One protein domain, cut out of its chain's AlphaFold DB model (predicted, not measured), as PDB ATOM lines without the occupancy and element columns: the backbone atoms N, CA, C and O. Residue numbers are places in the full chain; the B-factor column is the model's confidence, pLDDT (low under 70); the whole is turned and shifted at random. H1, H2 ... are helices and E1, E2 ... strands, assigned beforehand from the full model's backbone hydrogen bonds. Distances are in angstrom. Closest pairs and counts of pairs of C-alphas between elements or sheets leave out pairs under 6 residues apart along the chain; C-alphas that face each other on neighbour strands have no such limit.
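Overview. This is residues 51 to 165 of the 172 residues of the protein "Kidins220 protein" of Symbiodinium natans (UniProt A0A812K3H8). A small three-stranded sheet lies between two short helices, H1 and H2, which graze it on one side, and the long helix H5, which runs past on another side. A long unnamed stretch, residues 100 to 135, loops away from the sheet; Gln 132 and the last residue of H5, Ser 165, mark the two ends of the length. The printed part has 115 residues, in the order E1 H1 H2 E2 H3 E3 H4 H5; the class is mixed, and the antiparallel sheet runs E1 E3 E2. The whole is elongated, 51 by 32 by 29 A, and only just compact, close to loose, with a radius of gyration of the C-alphas of 15.9 A.

Arrangement. E1, residues 51 to 56, is antiparallel to E3, residues 93 to 99, at 160 degrees; N 53 and O 97 are 2.8 A apart, within hydrogen-bond range. E2, residues 76 to 82, is antiparallel to E3 at 156 degrees, with N 96 and O 79 2.8 A apart. H1, residues 60 to 63, and H2, residues 65 to 71, only graze the sheet. E1, H1 H2 and E2 form a split strand-helix-strand unit, two strands running the same way with E3 between them; its crossover is right-handed. H3, residues 83 to 86, touches H5, residues 145 to 165, which meets it with residues 145 to 147 alone; the closest C-alphas, of Asp 86 and Lys 146, are 5.5 A apart. H5 is only just on the sheet, with 5 pairs of C-alphas within 10 A, and only grazes it. H4, residues 136 to 139, is apart from H5. Every O i to N i+4 pair is within hydrogen-bond range in H2 and H5; H1, H3 and H4 are too short for one.

Along the chain. E1 begins at C-alpha 51, (55.811, 82.874, 118.834). E1, E3 and E2 are 17.0, 19.7 and 20.1 A long. H5 is 30.5 A long and ends at C-alpha 165, (56.778, 101.619, 114.897).

Size, cuts and confidence. The C-alphas farthest apart, of Gln 132 and Ser 165, are 53.5 A apart. The printed part has no cut, and the link from E3 to H4 is long, 36 residues. In it residues 130 to 131 pair with 134 to 135, antiparallel. Ten residues are under 70 in pLDDT: 128 to 131, 133 to 134 and 136 to 139.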
ATOM      1  N   PHE A  51      55.750  84.258 118.349       97.44
ATOM      2  CA  PHE A  51      55.811  82.874 118.834       97.44
ATOM      3  C   PHE A  51      56.891  82.049 118.135       97.44
ATOM      4  O   PHE A  51      57.347  82.373 117.040       97.44
ATOM      5  N   CYS A  52      57.275  80.941 118.773       97.44
ATOM      6  CA  CYS A  52      58.131  79.924 118.181       97.44
ATOM      7  C   CYS A  52      57.745  78.528 118.684       97.44
ATOM      8  O   CYS A  52      57.690  78.294 119.892       97.44
ATOM      9  N   ILE A  53      57.531  77.598 117.755       96.94
ATOM     10  CA  ILE A  53      57.406  76.168 118.025       96.94
ATOM     11  C   ILE A  53      58.711  75.482 117.633       96.94
ATOM     12  O   ILE A  53      59.263  75.703 116.554       96.94
ATOM     13  N   LYS A  54      59.198  74.628 118.532       94.38
ATOM     14  CA  LYS A  54      60.487  73.951 118.433       94.38
ATOM     15  C   LYS A  54      60.308  72.450 118.600       94.38
ATOM     16  O   LYS A  54      59.705  71.998 119.565       94.38
ATOM     17  N   SER A  55      60.863  71.693 117.666       94.00
ATOM     18  CA  SER A  55      60.851  70.225 117.650       94.00
ATOM     19  C   SER A  55      62.077  69.733 116.859       94.00
ATOM     20  O   SER A  55      62.671  70.528 116.117       94.00
ATOM     21  N   PRO A  56      62.562  68.485 117.025       93.31
ATOM     22  CA  PRO A  56      63.631  67.958 116.177       93.31
ATOM     23  C   PRO A  56      63.337  68.186 114.691       93.31
ATOM     24  O   PRO A  56      62.200  68.048 114.251       93.31
ATOM     25  N   TRP A  57      64.348  68.538 113.896       94.69
ATOM     26  CA  TRP A  57      64.140  68.838 112.469       94.69
ATOM     27  C   TRP A  57      63.562  67.660 111.682       94.69
ATOM     28  O   TRP A  57      62.757  67.855 110.783       94.69
ATOM     29  N   SER A  58      63.933  66.438 112.058       90.69
ATOM     30  CA  SER A  58      63.413  65.203 111.469       90.69
ATOM     31  C   SER A  58      62.052  64.775 112.028       90.69
ATOM     32  O   SER A  58      61.596  63.678 111.722       90.69
ATOM     33  N   SER A  59      61.429  65.568 112.907       92.12
ATOM     34  CA  SER A  59      60.121  65.229 113.468       92.12
ATOM     35  C   SER A  59      59.047  65.264 112.384       92.12
ATOM     36  O   SER A  59      58.967  66.208 111.600       92.12
ATOM     37  N   ARG A  60      58.165  64.265 112.388       92.50
ATOM     38  CA  ARG A  60      57.022  64.204 111.466       92.50
ATOM     39  C   ARG A  60      55.936  65.227 111.782       92.50
ATOM     40  O   ARG A  60      55.088  65.474 110.932       92.50
ATOM     41  N   ILE A  61      56.011  65.909 112.932       94.12
ATOM     42  CA  ILE A  61      55.089  67.001 113.271       94.12
ATOM     43  C   ILE A  61      55.038  68.063 112.163       94.12
ATOM     44  O   ILE A  61      53.968  68.580 111.855       94.12
ATOM     45  N   TRP A  62      56.172  68.327 111.502       95.44
ATOM     46  CA  TRP A  62      56.292  69.316 110.429       95.44
ATOM     47  C   TRP A  62      55.519  68.940 109.158       95.44
ATOM     48  O   TRP A  62      55.205  69.819 108.357       95.44
ATOM     49  N   MET A  63      55.210  67.654 108.983       94.88
ATOM     50  CA  MET A  63      54.466  67.110 107.843       94.88
ATOM     51  C   MET A  63      52.955  67.050 108.102       94.88
ATOM     52  O   MET A  63      52.182  66.802 107.182       94.88
ATOM     53  N   THR A  64      52.512  67.282 109.341       95.12
ATOM     54  CA  THR A  64      51.084  67.277 109.683       95.12
ATOM     55  C   THR A  64      50.351  68.428 108.993       95.12
ATOM     56  O   THR A  64      50.900  69.518 108.802       95.12
ATOM     57  N   LYS A  65      49.072  68.218 108.655       95.94
ATOM     58  CA  LYS A  65      48.244  69.231 107.975       95.94
ATOM     59  C   LYS A  65      48.188  70.552 108.752       95.94
ATOM     60  O   LYS A  65      48.188  71.617 108.144       95.94
ATOM     61  N   GLN A  66      48.180  70.485 110.080       96.81
ATOM     62  CA  GLN A  66      48.153  71.634 110.982       96.81
ATOM     63  C   GLN A  66      49.413  72.495 110.816       96.81
ATOM     64  O   GLN A  66      49.324  73.701 110.595       96.81
ATOM     65  N   PHE A  67      50.595  71.876 110.840       96.75
ATOM     66  CA  PHE A  67      51.862  72.595 110.688       96.75
ATOM     67  C   PHE A  67      52.117  73.043 109.248       96.75
ATOM     68  O   PHE A  67      52.712  74.101 109.036       96.75
ATOM     69  N   GLN A  68      51.643  72.290 108.255       96.50
ATOM     70  CA  GLN A  68      51.652  72.736 106.860       96.50
ATOM     71  C   GLN A  68      50.733  73.946 106.646       96.50
ATOM     72  O   GLN A  68      51.101  74.859 105.915       96.50
ATOM     73  N   SER A  69      49.564  73.988 107.295       96.75
ATOM     74  CA  SER A  69      48.655  75.141 107.261       96.75
ATOM     75  C   SER A  69      49.318  76.395 107.835       96.75
ATOM     76  O   SER A  69      49.337  77.432 107.177       96.75
ATOM     77  N   LEU A  70      49.954  76.284 109.010       97.31
ATOM     78  CA  LEU A  70      50.702  77.389 109.621       97.31
ATOM     79  C   LEU A  70      51.784  77.950 108.686       97.31
ATOM     80  O   LEU A  70      51.906  79.165 108.549       97.31
ATOM     81  N   GLN A  71      52.537  77.081 108.006       96.38
ATOM     82  CA  GLN A  71      53.607  77.473 107.077       96.38
ATOM     83  C   GLN A  71      53.119  78.211 105.821       96.38
ATOM     84  O   GLN A  71      53.929  78.836 105.144       96.38
ATOM     85  N   LYS A  72      51.818  78.176 105.499       96.38
ATOM     86  CA  LYS A  72      51.254  78.942 104.372       96.38
ATOM     87  C   LYS A  72      51.098  80.432 104.680       96.38
ATOM     88  O   LYS A  72      50.887  81.219 103.762       96.38
ATOM     89  N   SER A  73      51.160  80.834 105.950       96.38
ATOM     90  CA  SER A  73      51.087  82.245 106.327       96.38
ATOM     91  C   SER A  73      52.375  82.978 105.946       96.38
ATOM     92  O   SER A  73      53.465  82.537 106.296       96.38
ATOM     93  N   SER A  74      52.257  84.151 105.319       95.81
ATOM     94  CA  SER A  74      53.401  85.010 104.970       95.81
ATOM     95  C   SER A  74      54.174  85.544 106.182       95.81
ATOM     96  O   SER A  74      55.311  85.986 106.040       95.81
ATOM     97  N   HIS A  75      53.573  85.500 107.374       95.56
ATOM     98  CA  HIS A  75      54.204  85.904 108.632       95.56
ATOM     99  C   HIS A  75      54.871  84.746 109.373       95.56
ATOM    100  O   HIS A  75      55.383  84.956 110.475       95.56
ATOM    101  N   VAL A  76      54.821  83.533 108.818       97.50
ATOM    102  CA  VAL A  76      55.430  82.340 109.398       97.50
ATOM    103  C   VAL A  76      56.658  81.959 108.594       97.50
ATOM    104  O   VAL A  76      56.625  81.842 107.373       97.50
ATOM    105  N   HIS A  77      57.745  81.704 109.308       96.81
ATOM    106  CA  HIS A  77      58.989  81.225 108.740       96.81
ATOM    107  C   HIS A  77      59.392  79.920 109.416       96.81
ATOM    108  O   HIS A  77      59.132  79.694 110.603       96.81
ATOM    109  N   PHE A  78      60.041  79.054 108.642       96.75
ATOM    110  CA  PHE A  78      60.540  77.776 109.115       96.75
ATOM    111  C   PHE A  78      62.026  77.642 108.800       96.75
ATOM    112  O   PHE A  78      62.475  77.853 107.674       96.75
ATOM    113  N   GLY A  79      62.802  77.287 109.817       95.69
ATOM    114  CA  GLY A  79      64.238  77.086 109.704       95.69
ATOM    115  C   GLY A  79      64.735  76.059 110.706       95.69
ATOM    116  O   GLY A  79      63.957  75.404 111.398       95.69
ATOM    117  N   TYR A  80      66.052  75.913 110.803       97.06
ATOM    118  CA  TYR A  80      66.661  75.051 111.805       97.06
ATOM    119  C   TYR A  80      67.966  75.620 112.338       97.06
ATOM    120  O   TYR A  80      68.689  76.347 111.653       97.06
ATOM    121  N   THR A  81      68.289  75.203 113.558       96.88
ATOM    122  CA  THR A  81      69.574  75.457 114.206       96.88
ATOM    123  C   THR A  81      70.194  74.138 114.665       96.88
ATOM    124  O   THR A  81      69.505  73.239 115.150       96.88
ATOM    125  N   ASP A  82      71.509  74.026 114.520       96.31
ATOM    126  CA  ASP A  82      72.318  72.918 115.009       96.31
ATOM    127  C   ASP A  82      72.970  73.328 116.341       96.31
ATOM    128  O   ASP A  82      73.708  74.312 116.403       96.31
ATOM    129  N   PHE A  83      72.712  72.576 117.417       95.06
ATOM    130  CA  PHE A  83      73.155  72.942 118.777       95.06
ATOM    131  C   PHE A  83      74.676  73.065 118.929       95.06
ATOM    132  O   PHE A  83      75.147  73.822 119.780       95.06
ATOM    133  N   CYS A  84      75.457  72.392 118.081       94.94
ATOM    134  CA  CYS A  84      76.914  72.502 118.108       94.94
ATOM    135  C   CYS A  84      77.407  73.926 117.798       94.94
ATOM    136  O   CYS A  84      78.451  74.328 118.308       94.94
ATOM    137  N   GLY A  85      76.625  74.738 117.072       95.31
ATOM    138  CA  GLY A  85      76.901  76.170 116.897       95.31
ATOM    139  C   GLY A  85      76.795  76.986 118.190       95.31
ATOM    140  O   GLY A  85      77.240  78.135 118.252       95.31
ATOM    141  N   ASP A  86      76.223  76.400 119.237       95.44
ATOM    142  CA  ASP A  86      76.090  76.966 120.575       95.44
ATOM    143  C   ASP A  86      76.971  76.250 121.616       95.44
ATOM    144  O   ASP A  86      76.841  76.506 122.812       95.44
ATOM    145  N   GLY A  87      77.929  75.431 121.164       92.62
ATOM    146  CA  GLY A  87      78.997  74.867 121.993       92.62
ATOM    147  C   GLY A  87      78.760  73.447 122.505       92.62
ATOM    148  O   GLY A  87      79.561  72.966 123.302       92.62
ATOM    149  N   THR A  88      77.702  72.757 122.069       93.06
ATOM    150  CA  THR A  88      77.528  71.336 122.409       93.06
ATOM    151  C   THR A  88      78.509  70.455 121.641       93.06
ATOM    152  O   THR A  88      78.843  70.725 120.487       93.06
ATOM    153  N   LEU A  89      78.928  69.347 122.260       91.50
ATOM    154  CA  LEU A  89      79.828  68.367 121.634       91.50
ATOM    155  C   LEU A  89      79.137  67.536 120.543       91.50
ATOM    156  O   LEU A  89      79.795  66.936 119.696       91.50
ATOM    157  N   TRP A  90      77.807  67.502 120.550       90.56
ATOM    158  CA  TRP A  90      76.980  66.787 119.586       90.56
ATOM    159  C   TRP A  90      76.222  67.740 118.668       90.56
ATOM    160  O   TRP A  90      75.977  68.904 118.997       90.56
ATOM    161  N   ARG A  91      75.788  67.213 117.520       92.12
ATOM    162  CA  ARG A  91      74.909  67.915 116.584       92.12
ATOM    163  C   ARG A  91      73.466  67.469 116.787       92.12
ATOM    164  O   ARG A  91      73.066  66.425 116.281       92.12
ATOM    165  N   LYS A  92      72.671  68.289 117.472       91.62
ATOM    166  CA  LYS A  92      71.208  68.154 117.503       91.62
ATOM    167  C   LYS A  92      70.595  69.225 116.613       91.62
ATOM    168  O   LYS A  92      70.739  70.413 116.901       91.62
ATOM    169  N   ARG A  93      69.948  68.796 115.531       94.44
ATOM    170  CA  ARG A  93      69.255  69.690 114.604       94.44
ATOM    171  C   ARG A  93      67.818  69.896 115.061       94.44
ATOM    172  O   ARG A  93      67.045  68.941 115.124       94.44
ATOM    173  N   THR A  94      67.464  71.138 115.360       95.19
ATOM    174  CA  THR A  94      66.136  71.511 115.865       95.19
ATOM    175  C   THR A  94      65.469  72.447 114.873       95.19
ATOM    176  O   THR A  94      66.048  73.477 114.526       95.19
ATOM    177  N   GLY A  95      64.276  72.073 114.415       96.75
ATOM    178  CA  GLY A  95      63.415  72.920 113.602       96.75
ATOM    179  C   GLY A  95      62.771  74.010 114.451       96.75
ATOM    180  O   GLY A  95      62.400  73.771 115.603       96.75
ATOM    181  N   LEU A  96      62.667  75.202 113.878       96.81
ATOM    182  CA  LEU A  96      62.084  76.392 114.477       96.81
ATOM    183  C   LEU A  96      61.033  76.929 113.510       96.81
ATOM    184  O   LEU A  96      61.383  77.475 112.465       96.81
ATOM    185  N   LEU A  97      59.759  76.764 113.858       97.62
ATOM    186  CA  LEU A  97      58.647  77.440 113.197       97.62
ATOM    187  C   LEU A  97      58.331  78.690 114.006       97.62
ATOM    188  O   LEU A  97      58.099  78.583 115.209       97.62
ATOM    189  N   HIS A  98      58.348  79.865 113.395       97.81
ATOM    190  CA  HIS A  98      58.167  81.115 114.124       97.81
ATOM    191  C   HIS A  98      57.377  82.139 113.326       97.81
ATOM    192  O   HIS A  98      57.438  82.156 112.100       97.81
ATOM    193  N   GLY A  99      56.645  83.000 114.031       97.12
ATOM    194  CA  GLY A  99      55.896  84.090 113.419       97.12
ATOM    195  C   GLY A  99      55.888  85.334 114.289       97.12
ATOM    196  O   GLY A  99      55.961  85.242 115.516       97.12
ATOM    197  N   PHE A 100      55.862  86.502 113.643       95.81
ATOM    198  CA  PHE A 100      56.007  87.821 114.285       95.81
ATOM    199  C   PHE A 100      57.278  87.983 115.148       95.81
ATOM    200  O   PHE A 100      57.360  88.868 115.996       95.81
ATOM    201  N   VAL A 101      58.283  87.138 114.913       95.69
ATOM    202  CA  VAL A 101      59.649  87.239 115.435       95.69
ATOM    203  C   VAL A 101      60.604  86.760 114.351       95.69
ATOM    204  O   VAL A 101      60.313  85.763 113.688       95.69
ATOM    205  N   ASP A 102      61.736  87.437 114.165       91.31
ATOM    206  CA  ASP A 102      62.776  86.985 113.236       91.31
ATOM    207  C   ASP A 102      63.813  86.117 113.965       91.31
ATOM    208  O   ASP A 102      64.698  86.607 114.668       91.31
ATOM    209  N   LEU A 103      63.703  84.797 113.785       95.06
ATOM    210  CA  LEU A 103      64.689  83.822 114.259       95.06
ATOM    211  C   LEU A 103      65.639  83.341 113.153       95.06
ATOM    212  O   LEU A 103      66.441  82.435 113.402       95.06
ATOM    213  N   GLY A 104      65.620  83.946 111.963       90.75
ATOM    214  CA  GLY A 104      66.552  83.622 110.883       90.75
ATOM    215  C   GLY A 104      68.003  83.823 111.324       90.75
ATOM    216  O   GLY A 104      68.829  82.918 111.199       90.75
ATOM    217  N   SER A 105      68.282  84.945 111.992       85.81
ATOM    218  CA  SER A 105      69.586  85.244 112.612       85.81
ATOM    219  C   SER A 105      69.972  84.277 113.747       85.81
ATOM    220  O   SER A 105      71.148  84.117 114.089       85.81
ATOM    221  N   CYS A 106      68.996  83.570 114.326       91.06
ATOM    222  CA  CYS A 106      69.225  82.551 115.348       91.06
ATOM    223  C   CYS A 106      69.567  81.169 114.754       91.06
ATOM    224  O   CYS A 106      70.051  80.295 115.480       91.06
ATOM    225  N   CYS A 107      69.395  80.955 113.450       94.38
ATOM    226  CA  CYS A 107      69.606  79.660 112.805       94.38
ATOM    227  C   CYS A 107      71.089  79.401 112.486       94.38
ATOM    228  O   CYS A 107      71.552  79.616 111.367       94.38
ATOM    229  N   LYS A 108      71.853  78.887 113.459       95.88
ATOM    230  CA  LYS A 108      73.237  78.442 113.225       95.88
ATOM    231  C   LYS A 108      73.235  77.069 112.569       95.88
ATOM    232  O   LYS A 108      72.730  76.115 113.152       95.88
ATOM    233  N   ARG A 109      73.824  76.955 111.381       96.50
ATOM    234  CA  ARG A 109      73.845  75.710 110.601       96.50
ATOM    235  C   ARG A 109      75.253  75.148 110.550       96.50
ATOM    236  O   ARG A 109      76.193  75.853 110.194       96.50
ATOM    237  N   CYS A 110      75.402  73.885 110.929       95.31
ATOM    238  CA  CYS A 110      76.680  73.198 110.867       95.31
ATOM    239  C   CYS A 110      76.826  72.469 109.531       95.31
ATOM    240  O   CYS A 110      76.132  71.482 109.272       95.31
ATOM    241  N   ASN A 111      77.787  72.905 108.719       93.44
ATOM    242  CA  ASN A 111      78.133  72.270 107.448       93.44
ATOM    243  C   ASN A 111      79.117  71.122 107.698       93.44
ATOM    244  O   ASN A 111      80.313  71.225 107.441       93.44
ATOM    245  N   THR A 112      78.615  70.038 108.289       87.50
ATOM    246  CA  THR A 112      79.427  68.868 108.645       87.50
ATOM    247  C   THR A 112      79.944  68.145 107.400       87.50
ATOM    248  O   THR A 112      79.148  67.755 106.548       87.50
ATOM    249  N   ARG A 113      81.250  67.867 107.348       85.44
ATOM    250  CA  ARG A 113      81.875  66.927 106.399       85.44
ATOM    251  C   ARG A 113      82.615  65.849 107.195       85.44
ATOM    252  O   ARG A 113      83.315  66.176 108.147       85.44
ATOM    253  N   GLY A 114      82.391  64.569 106.890       83.88
ATOM    254  CA  GLY A 114      83.045  63.450 107.596       83.88
ATOM    255  C   GLY A 114      82.785  63.380 109.113       83.88
ATOM    256  O   GLY A 114      83.609  62.859 109.860       83.88
ATOM    257  N   GLY A 115      81.674  63.950 109.598       87.06
ATOM    258  CA  GLY A 115      81.358  64.019 111.033       87.06
ATOM    259  C   GLY A 115      82.067  65.139 111.807       87.06
ATOM    260  O   GLY A 115      81.871  65.242 113.018       87.06
ATOM    261  N   ILE A 116      82.846  65.993 111.137       93.88
ATOM    262  CA  ILE A 116      83.578  67.110 111.749       93.88
ATOM    263  C   ILE A 116      82.690  68.357 111.827       93.88
ATOM    264  O   ILE A 116      82.039  68.750 110.857       93.88
ATOM    265  N   CYS A 117      82.650  68.976 113.003       95.62
ATOM    266  CA  CYS A 117      81.898  70.190 113.272       95.62
ATOM    267  C   CYS A 117      82.538  71.405 112.593       95.62
ATOM    268  O   CYS A 117      83.695  71.723 112.854       95.62
ATOM    269  N   SER A 118      81.756  72.156 111.814       96.44
ATOM    270  CA  SER A 118      82.208  73.413 111.199       96.44
ATOM    271  C   SER A 118      82.444  74.553 112.200       96.44
ATOM    272  O   SER A 118      83.041  75.554 111.830       96.44
ATOM    273  N   PHE A 119      81.963  74.434 113.444       95.12
ATOM    274  CA  PHE A 119      82.148  75.457 114.482       95.12
ATOM    275  C   PHE A 119      83.355  75.187 115.382       95.12
ATOM    276  O   PHE A 119      84.030  76.125 115.786       95.12
ATOM    277  N   SER A 120      83.614  73.922 115.725       94.94
ATOM    278  CA  SER A 120      84.676  73.553 116.672       94.94
ATOM    279  C   SER A 120      85.878  72.866 116.028       94.94
ATOM    280  O   SER A 120      86.880  72.666 116.706       94.94
ATOM    281  N   GLY A 121      85.771  72.433 114.766       94.12
ATOM    282  CA  GLY A 121      86.792  71.620 114.097       94.12
ATOM    283  C   GLY A 121      86.923  70.192 114.646       94.12
ATOM    284  O   GLY A 121      87.759  69.429 114.176       94.12
ATOM    285  N   LYS A 122      86.102  69.800 115.630       93.44
ATOM    286  CA  LYS A 122      86.148  68.479 116.275       93.44
ATOM    287  C   LYS A 122      85.065  67.557 115.728       93.44
ATOM    288  O   LYS A 122      84.021  68.013 115.260       93.44
ATOM    289  N   ARG A 123      85.286  66.245 115.816       93.88
ATOM    290  CA  ARG A 123      84.258  65.246 115.494       93.88
ATOM    291  C   ARG A 123      83.079  65.382 116.463       93.88
ATOM    292  O   ARG A 123      83.288  65.511 117.667       93.88
ATOM    293  N   HIS A 124      81.851  65.350 115.946       93.12
ATOM    294  CA  HIS A 124      80.665  65.342 116.799       93.12
ATOM    295  C   HIS A 124      80.609  64.062 117.636       93.12
ATOM    296  O   HIS A 124      80.755  62.960 117.103       93.12
ATOM    297  N   ALA A 125      80.332  64.209 118.929       88.94
ATOM    298  CA  ALA A 125      80.046  63.082 119.802       88.94
ATOM    299  C   ALA A 125      78.758  62.380 119.343       88.94
ATOM    300  O   ALA A 125      77.732  63.034 119.119       88.94
ATOM    301  N   GLN A 126      78.805  61.052 119.208       81.56
ATOM    302  CA  GLN A 126      77.602  60.264 118.953       81.56
ATOM    303  C   GLN A 126      76.699  60.279 120.190       81.56
ATOM    304  O   GLN A 126      77.164  60.330 121.324       81.56
ATOM    305  N   GLN A 127      75.392  60.277 119.954       72.56
ATOM    306  CA  GLN A 127      74.364  60.401 120.993       72.56
ATOM    307  C   GLN A 127      73.664  59.064 121.267       72.56
ATOM    308  O   GLN A 127      72.553  59.034 121.787       72.56
ATOM    309  N   MET A 128      74.302  57.959 120.877       68.50
ATOM    310  CA  MET A 128      73.779  56.606 121.031       68.50
ATOM    311  C   MET A 128      74.476  55.907 122.194       68.50
ATOM    312  O   MET A 128      75.688  56.027 122.352       68.50
ATOM    313  N   GLY A 129      73.705  55.153 122.977       69.19
ATOM    314  CA  GLY A 129      74.204  54.379 124.110       69.19
ATOM    315  C   GLY A 129      73.984  55.048 125.467       69.19
ATOM    316  O   GLY A 129      73.209  55.999 125.612       69.19
ATOM    317  N   GLN A 130      74.655  54.500 126.474       64.88
ATOM    318  CA  GLN A 130      74.599  54.943 127.860       64.88
ATOM    319  C   GLN A 130      76.003  55.301 128.341       64.88
ATOM    320  O   GLN A 130      76.973  54.632 127.992       64.88
ATOM    321  N   CYS A 131      76.104  56.335 129.168       65.94
ATOM    322  CA  CYS A 131      77.303  56.632 129.938       65.94
ATOM    323  C   CYS A 131      76.893  56.719 131.407       65.94
ATOM    324  O   CYS A 131      75.947  57.434 131.730       65.94
ATOM    325  N   GLN A 132      77.555  55.951 132.278       71.62
ATOM    326  CA  GLN A 132      77.247  55.903 133.717       71.62
ATOM    327  C   GLN A 132      75.755  55.624 134.017       71.62
ATOM    328  O   GLN A 132      75.152  56.247 134.884       71.62
ATOM    329  N   GLY A 133      75.129  54.721 133.251       69.25
ATOM    330  CA  GLY A 133      73.712  54.360 133.413       69.25
ATOM    331  C   GLY A 133      72.706  55.394 132.889       69.25
ATOM    332  O   GLY A 133      71.505  55.131 132.888       69.25
ATOM    333  N   VAL A 134      73.160  56.546 132.384       67.50
ATOM    334  CA  VAL A 134      72.298  57.568 131.775       67.50
ATOM    335  C   VAL A 134      72.358  57.447 130.255       67.50
ATOM    336  O   VAL A 134      73.435  57.461 129.656       67.50
ATOM    337  N   PHE A 135      71.195  57.353 129.606       72.88
ATOM    338  CA  PHE A 135      71.119  57.430 128.148       72.88
ATOM    339  C   PHE A 135      71.659  58.778 127.666       72.88
ATOM    340  O   PHE A 135      71.195  59.835 128.102       72.88
ATOM    341  N   LEU A 136      72.603  58.750 126.723       66.69
ATOM    342  CA  LEU A 136      73.204  59.967 126.164       66.69
ATOM    343  C   LEU A 136      72.155  60.885 125.513       66.69
ATOM    344  O   LEU A 136      72.314  62.103 125.508       66.69
ATOM    345  N   THR A 137      71.035  60.319 125.053       68.00
ATOM    346  CA  THR A 137      69.873  61.058 124.545       68.00
ATOM    347  C   THR A 137      69.222  61.955 125.600       68.00
ATOM    348  O   THR A 137      68.820  63.070 125.272       68.00
ATOM    349  N   ARG A 138      69.170  61.514 126.866       66.12
ATOM    350  CA  ARG A 138      68.635  62.299 127.989       66.12
ATOM    351  C   ARG A 138      69.579  63.440 128.362       66.12
ATOM    352  O   ARG A 138      69.138  64.563 128.578       66.12
ATOM    353  N   ALA A 139      70.889  63.192 128.353       67.75
ATOM    354  CA  ALA A 139      71.892  64.230 128.612       67.75
ATOM    355  C   ALA A 139      71.862  65.373 127.571       67.75
ATOM    356  O   ALA A 139      72.239  66.503 127.876       67.75
ATOM    357  N   ALA A 140      71.373  65.100 126.357       72.31
ATOM    358  CA  ALA A 140      71.227  66.066 125.267       72.31
ATOM    359  C   ALA A 140      69.805  66.597 125.051       72.31
ATOM    360  O   ALA A 140      69.498  67.223 124.022       72.31
ATOM    361  N   GLU A 141      68.921  66.352 126.009       75.56
ATOM    362  CA  GLU A 141      67.605  66.959 126.064       75.56
ATOM    363  C   GLU A 141      67.650  68.493 126.207       75.56
ATOM    364  O   GLU A 141      67.010  69.152 125.375       75.56
ATOM    365  N   PRO A 142      68.415  69.088 127.154       85.25
ATOM    366  CA  PRO A 142      68.321  70.514 127.431       85.25
ATOM    367  C   PRO A 142      68.816  71.377 126.269       85.25
ATOM    368  O   PRO A 142      69.795  71.074 125.581       85.25
ATOM    369  N   TYR A 143      68.140  72.509 126.075       90.69
ATOM    370  CA  TYR A 143      68.565  73.524 125.120       90.69
ATOM    371  C   TYR A 143      69.853  74.210 125.609       90.69
ATOM    372  O   TYR A 143      69.922  74.613 126.772       90.69
ATOM    373  N   PRO A 144      70.860  74.418 124.739       93.06
ATOM    374  CA  PRO A 144      72.068  75.140 125.113       93.06
ATOM    375  C   PRO A 144      71.728  76.553 125.585       93.06
ATOM    376  O   PRO A 144      70.995  77.278 124.913       93.06
ATOM    377  N   GLN A 145      72.321  77.002 126.691       94.06
ATOM    378  CA  GLN A 145      72.035  78.331 127.243       94.06
ATOM    379  C   GLN A 145      72.295  79.457 126.225       94.06
ATOM    380  O   GLN A 145      71.555  80.440 126.168       94.06
ATOM    381  N   LYS A 146      73.321  79.302 125.373       95.38
ATOM    382  CA  LYS A 146      73.620  80.245 124.286       95.38
ATOM    383  C   LYS A 146      72.498  80.306 123.244       95.38
ATOM    384  O   LYS A 146      72.185  81.402 122.792       95.38
ATOM    385  N   LEU A 147      71.849  79.184 122.916       94.69
ATOM    386  CA  LEU A 147      70.663  79.178 122.054       94.69
ATOM    387  C   LEU A 147      69.517  79.953 122.713       94.69
ATOM    388  O   LEU A 147      68.976  80.870 122.099       94.69
ATOM    389  N   CYS A 148      69.201  79.642 123.974       94.94
ATOM    390  CA  CYS A 148      68.124  80.305 124.714       94.94
ATOM    391  C   CYS A 148      68.314  81.827 124.759       94.94
ATOM    392  O   CYS A 148      67.376  82.573 124.494       94.94
ATOM    393  N   ARG A 149      69.543  82.296 125.018       95.50
ATOM    394  CA  ARG A 149      69.872  83.731 125.023       95.50
ATOM    395  C   ARG A 149      69.657  84.390 123.660       95.50
ATOM    396  O   ARG A 149      69.152  85.506 123.614       95.50
ATOM    397  N   ARG A 150      70.040  83.733 122.558       94.19
ATOM    398  CA  ARG A 150      69.853  84.276 121.198       94.19
ATOM    399  C   ARG A 150      68.374  84.403 120.855       94.19
ATOM    400  O   ARG A 150      67.946  85.474 120.443       94.19
ATOM    401  N   VAL A 151      67.603  83.350 121.118       95.19
ATOM    402  CA  VAL A 151      66.153  83.357 120.901       95.19
ATOM    403  C   VAL A 151      65.492  84.443 121.751       95.19
ATOM    404  O   VAL A 151      64.777  85.274 121.207       95.19
ATOM    405  N   ALA A 152      65.795  84.524 123.050       95.62
ATOM    406  CA  ALA A 152      65.232  85.555 123.926       95.62
ATOM    407  C   ALA A 152      65.526  86.983 123.429       95.62
ATOM    408  O   ALA A 152      64.623  87.816 123.389       95.62
ATOM    409  N   LYS A 153      66.762  87.257 122.985       95.44
ATOM    410  CA  LYS A 153      67.124  88.557 122.395       95.44
ATOM    411  C   LYS A 153      66.305  88.880 121.147       95.44
ATOM    412  O   LYS A 153      65.872  90.018 121.004       95.44
ATOM    413  N   ALA A 154      66.073  87.901 120.275       95.62
ATOM    414  CA  ALA A 154      65.254  88.098 119.084       95.62
ATOM    415  C   ALA A 154      63.799  88.443 119.441       95.62
ATOM    416  O   ALA A 154      63.243  89.382 118.883       95.62
ATOM    417  N   PHE A 155      63.214  87.768 120.436       96.06
ATOM    418  CA  PHE A 155      61.880  88.113 120.941       96.06
ATOM    419  C   PHE A 155      61.814  89.544 121.483       96.06
ATOM    420  O   PHE A 155      60.905  90.290 121.121       96.06
ATOM    421  N   VAL A 156      62.788  89.948 122.306       95.06
ATOM    422  CA  VAL A 156      62.862  91.322 122.831       95.06
ATOM    423  C   VAL A 156      62.952  92.332 121.687       95.06
ATOM    424  O   VAL A 156      62.188  93.292 121.663       95.06
ATOM    425  N   ALA A 157      63.826  92.091 120.707       92.31
ATOM    426  CA  ALA A 157      63.984  92.971 119.554       92.31
ATOM    427  C   ALA A 157      62.684  93.110 118.743       92.31
ATOM    428  O   ALA A 157      62.310  94.223 118.377       92.31
ATOM    429  N   SER A 158      61.957  92.013 118.508       91.56
ATOM    430  CA  SER A 158      60.685  92.048 117.774       91.56
ATOM    431  C   SER A 158      59.587  92.801 118.526       91.56
ATOM    432  O   SER A 158      58.821  93.540 117.909       91.56
ATOM    433  N   VAL A 159      59.527  92.673 119.855       90.25
ATOM    434  CA  VAL A 159      58.582  93.448 120.673       90.25
ATOM    435  C   VAL A 159      58.933  94.935 120.633       90.25
ATOM    436  O   VAL A 159      58.059  95.747 120.337       90.25
ATOM    437  N   LEU A 160      60.199  95.292 120.867       90.56
ATOM    438  CA  LEU A 160      60.646  96.688 120.861       90.56
ATOM    439  C   LEU A 160      60.424  97.355 119.503       90.56
ATOM    440  O   LEU A 160      59.872  98.449 119.449       90.56
ATOM    441  N   SER A 161      60.778  96.680 118.407       87.69
ATOM    442  CA  SER A 161      60.562  97.197 117.051       87.69
ATOM    443  C   SER A 161      59.088  97.513 116.799       87.69
ATOM    444  O   SER A 161      58.777  98.602 116.323       87.69
ATOM    445  N   ARG A 162      58.170  96.625 117.203       85.44
ATOM    446  CA  ARG A 162      56.726  96.855 117.057       85.44
ATOM    447  C   ARG A 162      56.237  98.049 117.876       85.44
ATOM    448  O   ARG A 162      55.382  98.800 117.416       85.44
ATOM    449  N   TRP A 163      56.747  98.211 119.095       85.69
ATOM    450  CA  TRP A 163      56.391  99.343 119.952       85.69
ATOM    451  C   TRP A 163      56.876 100.666 119.360       85.69
ATOM    452  O   TRP A 163      56.096 101.612 119.295       85.69
ATOM    453  N   CYS A 164      58.121 100.715 118.878       87.12
ATOM    454  CA  CYS A 164      58.680 101.906 118.245       87.12
ATOM    455  C   CYS A 164      57.912 102.299 116.977       87.12
ATOM    456  O   CYS A 164      57.579 103.470 116.827       87.12
ATOM    457  N   SER A 165      57.576 101.343 116.102       83.75
ATOM    458  CA  SER A 165      56.778 101.619 114.897       83.75
ATOM    459  C   SER A 165      55.405 102.203 115.238       83.75
ATOM    460  O   SER A 165      55.029 103.232 114.690       83.75
TER     461      SER A 165